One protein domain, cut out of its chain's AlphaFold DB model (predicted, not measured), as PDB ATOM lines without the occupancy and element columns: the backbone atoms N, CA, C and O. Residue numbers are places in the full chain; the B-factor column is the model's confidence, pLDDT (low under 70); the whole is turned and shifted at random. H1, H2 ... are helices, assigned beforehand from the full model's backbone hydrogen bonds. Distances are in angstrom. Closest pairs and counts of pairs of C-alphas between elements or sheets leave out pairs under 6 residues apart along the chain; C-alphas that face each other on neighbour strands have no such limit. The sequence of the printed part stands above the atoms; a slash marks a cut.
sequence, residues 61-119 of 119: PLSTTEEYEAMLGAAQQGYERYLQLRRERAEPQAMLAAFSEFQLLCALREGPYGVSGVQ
ATOM      1  N   PRO A  61      41.724   6.393   6.754       85.88
ATOM      2  CA  PRO A  61      41.149   7.600   6.166       85.88
ATOM      3  C   PRO A  61      39.664   7.383   5.835       85.88
ATOM      4  O   PRO A  61      39.245   6.260   5.584       85.88
ATOM      5  N   LEU A  62      38.876   8.462   5.863       84.75
ATOM      6  CA  LEU A  62      37.436   8.483   5.547       84.75
ATOM      7  C   LEU A  62      37.116   9.623   4.566       84.75
ATOM      8  O   LEU A  62      36.187  10.398   4.763       84.75
ATOM      9  N   SER A  63      37.969   9.822   3.564       84.31
ATOM     10  CA  SER A  63      37.846  10.918   2.593       84.31
ATOM     11  C   SER A  63      37.029  10.536   1.358       84.31
ATOM     12  O   SER A  63      36.584  11.422   0.630       84.31
ATOM     13  N   THR A  64      36.825   9.240   1.119       87.06
ATOM     14  CA  THR A  64      36.097   8.709  -0.040       87.06
ATOM     15  C   THR A  64      34.904   7.849   0.381       87.06
ATOM     16  O   THR A  64      34.849   7.334   1.499       87.06
ATOM     17  N   THR A  65      33.946   7.665  -0.531       84.94
ATOM     18  CA  THR A  65      32.807   6.756  -0.321       84.94
ATOM     19  C   THR A  65      33.267   5.313  -0.111       84.94
ATOM     20  O   THR A  65      32.748   4.629   0.760       84.94
ATOM     21  N   GLU A  66      34.282   4.870  -0.852       87.50
ATOM     22  CA  GLU A  66      34.845   3.515  -0.758       87.50
ATOM     23  C   GLU A  66      35.453   3.249   0.629       87.50
ATOM     24  O   GLU A  66      35.235   2.198   1.229       87.50
ATOM     25  N   GLU A  67      36.170   4.227   1.189       86.94
ATOM     26  CA  GLU A  67      36.704   4.153   2.553       86.94
ATOM     27  C   GLU A  67      35.596   4.130   3.615       86.94
ATOM     28  O   GLU A  67      35.705   3.427   4.623       86.94
ATOM     29  N   TYR A  68      34.509   4.871   3.386       84.06
ATOM     30  CA  TYR A  68      33.340   4.845   4.262       84.06
ATOM     31  C   TYR A  68      32.638   3.479   4.235       84.06
ATOM     32  O   TYR A  68      32.320   2.923   5.287       84.06
ATOM     33  N   GLU A  69      32.454   2.892   3.052       86.62
ATOM     34  CA  GLU A  69      31.917   1.535   2.900       86.62
ATOM     35  C   GLU A  69      32.820   0.491   3.570       86.62
ATOM     36  O   GLU A  69      32.323  -0.399   4.265       86.62
ATOM     37  N   ALA A  70      34.143   0.630   3.448       88.44
ATOM     38  CA  ALA A  70      35.099  -0.234   4.136       88.44
ATOM     39  C   ALA A  70      34.973  -0.132   5.668       88.44
ATOM     40  O   ALA A  70      34.987  -1.154   6.359       88.44
ATOM     41  N   MET A  71      34.790   1.078   6.206       89.69
ATOM     42  CA  MET A  71      34.535   1.291   7.635       89.69
ATOM     43  C   MET A  71      33.228   0.623   8.086       89.69
ATOM     44  O   MET A  71      33.205  -0.028   9.132       89.69
ATOM     45  N   LEU A  72      32.149   0.737   7.303       87.69
ATOM     46  CA  LEU A  72      30.886   0.052   7.595       87.69
ATOM     47  C   LEU A  72      31.049  -1.473   7.573       87.69
ATOM     48  O   LEU A  72      30.539  -2.152   8.464       87.69
ATOM     49  N   GLY A  73      31.793  -2.012   6.606       89.31
ATOM     50  CA  GLY A  73      32.114  -3.439   6.538       89.31
ATOM     51  C   GLY A  73      32.886  -3.923   7.768       89.31
ATOM     52  O   GLY A  73      32.522  -4.933   8.370       89.31
ATOM     53  N   ALA A  74      33.894  -3.164   8.206       88.94
ATOM     54  CA  ALA A  74      34.640  -3.462   9.427       88.94
ATOM     55  C   ALA A  74      33.748  -3.404  10.681       88.94
ATOM     56  O   ALA A  74      33.843  -4.267  11.555       88.94
ATOM     57  N   ALA A  75      32.832  -2.435  10.761       88.81
ATOM     58  CA  ALA A  75      31.878  -2.342  11.865       88.81
ATOM     59  C   ALA A  75      30.906  -3.534  11.898       88.81
ATOM     60  O   ALA A  75      30.625  -4.071  12.969       88.81
ATOM     61  N   GLN A  76      30.422  -3.987  10.737       89.25
ATOM     62  CA  GLN A  76      29.575  -5.181  10.643       89.25
ATOM     63  C   GLN A  76      30.310  -6.440  11.111       89.25
ATOM     64  O   GLN A  76      29.735  -7.225  11.864       89.25
ATOM     65  N   GLN A  77      31.577  -6.604  10.719       91.19
ATOM     66  CA  GLN A  77      32.425  -7.705  11.188       91.19
ATOM     67  C   GLN A  77      32.629  -7.648  12.708       91.19
ATOM     68  O   GLN A  77      32.480  -8.663  13.383       91.19
ATOM     69  N   GLY A  78      32.873  -6.459  13.271       90.25
ATOM     70  CA  GLY A  78      33.010  -6.272  14.719       90.25
ATOM     71  C   GLY A  78      31.777  -6.722  15.515       90.25
ATOM     72  O   GLY A  78      31.912  -7.302  16.589       90.25
ATOM     73  N   TYR A  79      30.572  -6.525  14.972       92.56
ATOM     74  CA  TYR A  79      29.322  -6.964  15.604       92.56
ATOM     75  C   TYR A  79      28.865  -8.379  15.212       92.56
ATOM     76  O   TYR A  79      27.829  -8.831  15.707       92.56
ATOM     77  N   GLU A  80      29.594  -9.104  14.358       92.69
ATOM     78  CA  GLU A  80      29.169 -10.407  13.827       92.69
ATOM     79  C   GLU A  80      28.825 -11.401  14.944       92.69
ATOM     80  O   GLU A  80      27.754 -12.012  14.931       92.69
ATOM     81  N   ARG A  81      29.684 -11.483  15.969       92.25
ATOM     82  CA  ARG A  81      29.499 -12.345  17.144       92.25
ATOM     83  C   ARG A  81      28.174 -12.074  17.857       92.25
ATOM     84  O   ARG A  81      27.418 -12.998  18.155       92.25
ATOM     85  N   TYR A  82      27.878 -10.803  18.108       91.88
ATOM     86  CA  TYR A  82      26.629 -10.383  18.737       91.88
ATOM     87  C   TYR A  82      25.415 -10.710  17.854       91.88
ATOM     88  O   TYR A  82      24.416 -11.254  18.333       91.88
ATOM     89  N   LEU A  83      25.505 -10.428  16.551       90.94
ATOM     90  CA  LEU A  83      24.434 -10.709  15.597       90.94
ATOM     91  C   LEU A  83      24.149 -12.212  15.479       90.94
ATOM     92  O   LEU A  83      22.982 -12.598  15.374       90.94
ATOM     93  N   GLN A  84      25.180 -13.056  15.541       93.38
ATOM     94  CA  GLN A  84      25.040 -14.509  15.555       93.38
ATOM     95  C   GLN A  84      24.307 -14.988  16.814       93.38
ATOM     96  O   GLN A  84      23.280 -15.658  16.699       93.38
ATOM     97  N   LEU A  85      24.757 -14.576  18.004       92.75
ATOM     98  CA  LEU A  85      24.120 -14.951  19.274       92.75
ATOM     99  C   LEU A  85      22.652 -14.507  19.341       92.75
ATOM    100  O   LEU A  85      21.800 -15.229  19.863       92.75
ATOM    101  N   ARG A  86      22.333 -13.348  18.753       92.62
ATOM    102  CA  ARG A  86      20.952 -12.875  18.619       92.62
ATOM    103  C   ARG A  86      20.112 -13.782  17.713       92.62
ATOM    104  O   ARG A  86      18.957 -14.048  18.045       92.62
ATOM    105  N   ARG A  87      20.650 -14.248  16.576       93.00
ATOM    106  CA  ARG A  87      19.948 -15.183  15.666       93.00
ATOM    107  C   ARG A  87      19.685 -16.528  16.336       93.00
ATOM    108  O   ARG A  87      18.600 -17.079  16.179       93.00
ATOM    109  N   GLU A  88      20.649 -17.010  17.108       94.19
ATOM    110  CA  GLU A  88      20.571 -18.269  17.856       94.19
ATOM    111  C   GLU A  88      19.693 -18.170  19.117       94.19
ATOM    112  O   GLU A  88      19.424 -19.185  19.753       94.19
ATOM    113  N   ARG A  89      19.205 -16.965  19.467       91.81
ATOM    114  CA  ARG A  89      18.462 -16.676  20.707       91.81
ATOM    115  C   ARG A  89      19.203 -17.172  21.954       91.81
ATOM    116  O   ARG A  89      18.603 -17.778  22.838       91.81
ATOM    117  N   ALA A  90      20.507 -16.912  21.998       92.19
ATOM    118  CA  ALA A  90      21.356 -17.259  23.127       92.19
ATOM    119  C   ALA A  90      20.934 -16.526  24.414       92.19
ATOM    120  O   ALA A  90      20.126 -15.595  24.400       92.19
ATOM    121  N   GLU A  91      21.528 -16.925  25.538       94.25
ATOM    122  CA  GLU A  91      21.265 -16.303  26.833       94.25
ATOM    123  C   GLU A  91      21.573 -14.790  26.828       94.25
ATOM    124  O   GLU A  91      22.608 -14.369  26.289       94.25
ATOM    125  N   PRO A  92      20.739 -13.950  27.477       91.25
ATOM    126  CA  PRO A  92      20.935 -12.500  27.527       91.25
ATOM    127  C   PRO A  92      22.324 -12.075  28.006       91.25
ATOM    128  O   PRO A  92      22.892 -11.116  27.490       91.25
ATOM    129  N   GLN A  93      22.902 -12.813  28.955       93.00
ATOM    130  CA  GLN A  93      24.232 -12.521  29.483       93.00
ATOM    131  C   GLN A  93      25.331 -12.681  28.419       93.00
ATOM    132  O   GLN A  93      26.225 -11.841  28.337       93.00
ATOM    133  N   ALA A  94      25.243 -13.714  27.576       90.69
ATOM    134  CA  ALA A  94      26.193 -13.934  26.487       90.69
ATOM    135  C   ALA A  94      26.047 -12.869  25.390       90.69
ATOM    136  O   ALA A  94      27.047 -12.388  24.860       90.69
ATOM    137  N   MET A  95      24.812 -12.449  25.093       89.06
ATOM    138  CA  MET A  95      24.557 -11.365  24.139       89.06
ATOM    139  C   MET A  95      25.113 -10.021  24.626       89.06
ATOM    140  O   MET A  95      25.739  -9.310  23.845       89.06
ATOM    141  N   LEU A  96      24.927  -9.679  25.906       90.31
ATOM    142  CA  LEU A  96      25.468  -8.445  26.488       90.31
ATOM    143  C   LEU A  96      26.999  -8.447  26.526       90.31
ATOM    144  O   LEU A  96      27.614  -7.425  26.227       90.31
ATOM    145  N   ALA A  97      27.610  -9.590  26.852       91.44
ATOM    146  CA  ALA A  97      29.061  -9.741  26.811       91.44
ATOM    147  C   ALA A  97      29.597  -9.504  25.390       91.44
ATOM    148  O   ALA A  97      30.445  -8.635  25.208       91.44
ATOM    149  N   ALA A  98      29.023 -10.171  24.384       91.44
ATOM    150  CA  ALA A  98      29.423  -9.996  22.989       91.44
ATOM    151  C   ALA A  98      29.186  -8.569  22.472       91.44
ATOM    152  O   ALA A  98      29.986  -8.045  21.704       91.44
ATOM    153  N   PHE A  99      28.112  -7.906  22.910       89.56
ATOM    154  CA  PHE A  99      27.868  -6.509  22.551       89.56
ATOM    155  C   PHE A  99      28.932  -5.559  23.123       89.56
ATOM    156  O   PHE A  99      29.236  -4.543  22.513       89.56
ATOM    157  N   SER A 100      29.527  -5.888  24.274       89.75
ATOM    158  CA  SER A 100      30.583  -5.072  24.890       89.75
ATOM    159  C   SER A 100      31.975  -5.249  24.266       89.75
ATOM    160  O   SER A 100      32.893  -4.508  24.615       89.75
ATOM    161  N   GLU A 101      32.147  -6.212  23.354       91.38
ATOM    162  CA  GLU A 101      33.430  -6.492  22.695       91.38
ATOM    163  C   GLU A 101      33.771  -5.465  21.605       91.38
ATOM    164  O   GLU A 101      34.948  -5.211  21.351       91.38
ATOM    165  N   PHE A 102      32.763  -4.837  20.990       91.19
ATOM    166  CA  PHE A 102      32.950  -3.861  19.919       91.19
ATOM    167  C   PHE A 102      32.013  -2.665  20.089       91.19
ATOM    168  O   PHE A 102      30.822  -2.821  20.343       91.19
ATOM    169  N   GLN A 103      32.545  -1.453  19.918       88.94
ATOM    170  CA  GLN A 103      31.758  -0.229  20.010       88.94
ATOM    171  C   GLN A 103      32.268   0.825  19.026       88.94
ATOM    172  O   GLN A 103      33.462   1.117  18.967       88.94
ATOM    173  N   LEU A 104      31.340   1.441  18.291       87.81
ATOM    174  CA  LEU A 104      31.616   2.607  17.457       87.81
ATOM    175  C   LEU A 104      31.434   3.885  18.286       87.81
ATOM    176  O   LEU A 104      30.408   4.064  18.943       87.81
ATOM    177  N   LEU A 105      32.420   4.781  18.248       86.44
ATOM    178  CA  LEU A 105      32.396   6.055  18.964       86.44
ATOM    179  C   LEU A 105      32.518   7.209  17.969       86.44
ATOM    180  O   LEU A 105      33.463   7.255  17.184       86.44
ATOM    181  N   CYS A 106      31.596   8.168  18.031       85.12
ATOM    182  CA  CYS A 106      31.627   9.377  17.214       85.12
ATOM    183  C   CYS A 106      31.599  10.626  18.101       85.12
ATOM    184  O   CYS A 106      30.915  10.681  19.125       85.12
ATOM    185  N   ALA A 107      32.364  11.649  17.714       81.19
ATOM    186  CA  ALA A 107      32.436  12.901  18.467       81.19
ATOM    187  C   ALA A 107      31.168  13.760  18.305       81.19
ATOM    188  O   ALA A 107      30.830  14.541  19.194       81.19
ATOM    189  N   LEU A 108      30.474  13.621  17.172       74.69
ATOM    190  CA  LEU A 108      29.273  14.383  16.838       74.69
ATOM    191  C   LEU A 108      28.016  13.528  17.030       74.69
ATOM    192  O   LEU A 108      28.033  12.314  16.834       74.69
ATOM    193  N   ARG A 109      26.906  14.174  17.401       60.88
ATOM    194  CA  ARG A 109      25.586  13.524  17.470       60.88
ATOM    195  C   ARG A 109      24.859  13.527  16.125       60.88
ATOM    196  O   ARG A 109      24.100  12.605  15.866       60.88
ATOM    197  N   GLU A 110      25.130  14.522  15.281       51.97
ATOM    198  CA  GLU A 110      24.471  14.760  13.992       51.97
ATOM    199  C   GLU A 110      25.500  14.948  12.865       51.97
ATOM    200  O   GLU A 110      26.659  15.283  13.124       51.97
ATOM    201  N   GLY A 111      25.068  14.743  11.616       60.59
ATOM    202  CA  GLY A 111      25.896  14.838  10.408       60.59
ATOM    203  C   GLY A 111      26.286  13.471   9.826       60.59
ATOM    204  O   GLY A 111      25.979  12.444  10.428       60.59
ATOM    205  N   PRO A 112      26.988  13.433   8.675       60.91
ATOM    206  CA  PRO A 112      27.364  12.185   7.992       60.91
ATOM    207  C   PRO A 112      28.281  11.271   8.827       60.91
ATOM    208  O   PRO A 112      28.400  10.090   8.536       60.91
ATOM    209  N   TYR A 113      28.888  11.808   9.890       60.12
ATOM    210  CA  TYR A 113      29.720  11.081  10.856       60.12
ATOM    211  C   TYR A 113      29.141  11.110  12.284       60.12
ATOM    212  O   TYR A 113      29.861  10.862  13.251       60.12
ATOM    213  N   GLY A 114      27.874  11.506  12.440       54.47
ATOM    214  CA  GLY A 114      27.171  11.533  13.722       54.47
ATOM    215  C   GLY A 114      26.377  10.253  13.974       54.47
ATOM    216  O   GLY A 114      26.110   9.500  13.043       54.47
ATOM    217  N   VAL A 115      25.954  10.020  15.222       57.75
ATOM    218  CA  VAL A 115      25.165   8.832  15.624       57.75
ATOM    219  C   VAL A 115      23.951   8.608  14.714       57.75
ATOM    220  O   VAL A 115      23.614   7.468  14.422       57.75
ATOM    221  N   SER A 116      23.314   9.681  14.242       53.44
ATOM    222  CA  SER A 116      22.165   9.624  13.332       53.44
ATOM    223  C   SER A 116      22.514   9.333  11.864       53.44
ATOM    224  O   SER A 116      21.619   8.985  11.104       53.44
ATOM    225  N   GLY A 117      23.781   9.459  11.460       54.22
ATOM    226  CA  GLY A 117      24.270   9.120  10.117       54.22
ATOM    227  C   GLY A 117      24.811   7.691   9.981       54.22
ATOM    228  O   GLY A 117      24.964   7.215   8.862       54.22
ATOM    229  N   VAL A 118      25.079   7.006  11.103       55.59
ATOM    230  CA  VAL A 118      25.589   5.617  11.141       55.59
ATOM    231  C   VAL A 118      24.487   4.605  11.516       55.59
ATOM    232  O   VAL A 118      24.778   3.518  12.014       55.59
ATOM    233  N   GLN A 119      23.215   4.971  11.322       37.22
ATOM    234  CA  GLN A 119      22.060   4.082  11.510       37.22
ATOM    235  C   GLN A 119      21.690   3.332  10.233       37.22
ATOM    236  O   GLN A 119      21.750   3.950   9.148       37.22
TER     237      GLN A 119
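Overview. This is residues 61 to 119 of the 119 residues of the protein "Exodeoxyribonuclease V subunit alpha" of Klebsiella pneumoniae subsp. ozaenae (UniProt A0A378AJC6). What shape does the backbone make? It is a long, loose U: H1 and then H2 make one limb, the chain turns at residues 88 to 91, and H3 folds back over H2 as a helical hairpin at the closed end. Beyond H3 the other limb is a stretch with no named element, residues 100 to 119, which heads back toward the end where H1 begins and curls up in its last part. What is it made of, and how large is it? The printed part has 59 residues with three named helices, H1, H2 and H3 in that order, and no named strand, and its class is all helix. It is loose, with a radius of gyration of the C-alphas of 13.6 A, and elongated, spanning 39 by 22 by 15 A.

Arrangement. What comes first along the printed part? H1, residues 65 to 78, touches no helix. It and H2, residues 80 to 87, meet only through their link, which is tight, with 1 residue between them. What does the next helix touch? H3, residues 92 to 99, touches H2, with 7 pairs of C-alphas within 8 A, the closest being those of Tyr 82 and Ala 98, 5.1 A apart. H2 and H3 form a helical hairpin, with a shallow tilt of 26 degrees, opposite ways, and centres 9.3 A apart. H1 and H3 are apart. How do the helices' backbones look? In H1, H2 and H3 every O i to N i+4 pair is within hydrogen-bond range.

Along the chain. Where is the longest helix? H1 begins with the C-alpha of Thr 65 at (32.807, 6.756, -0.321) and ends at Gly 78, 19.9 A from first to last C-alpha. Where are the two shorter helices? H2 runs from Glu 80 to Arg 87, whose C-alpha is at (19.948, -15.183, 15.666), and measures 10.5 A from first to last C-alpha. H3 runs from Pro 92 to Phe 99, 10.4 A from first to last C-alpha, and its last C-alpha is at (27.868, -6.509, 22.551).

Size, cuts and confidence. How far does it reach? The two C-alphas farthest apart are those of Ser 63 and Glu 91, 40.0 A, while the C-alphas of Pro 61 and Gln 119, the first and last printed, are 20.1 A apart. Is anything missing or long? The printed part has no cut and ends at the chain's last residue, 119. The link from H2 to H3, with 4 residues between them, is also tight. Where is confidence low? The mean pLDDT of the printed part is 82.9, and residues 109 to 119 of this predicted model are under 70.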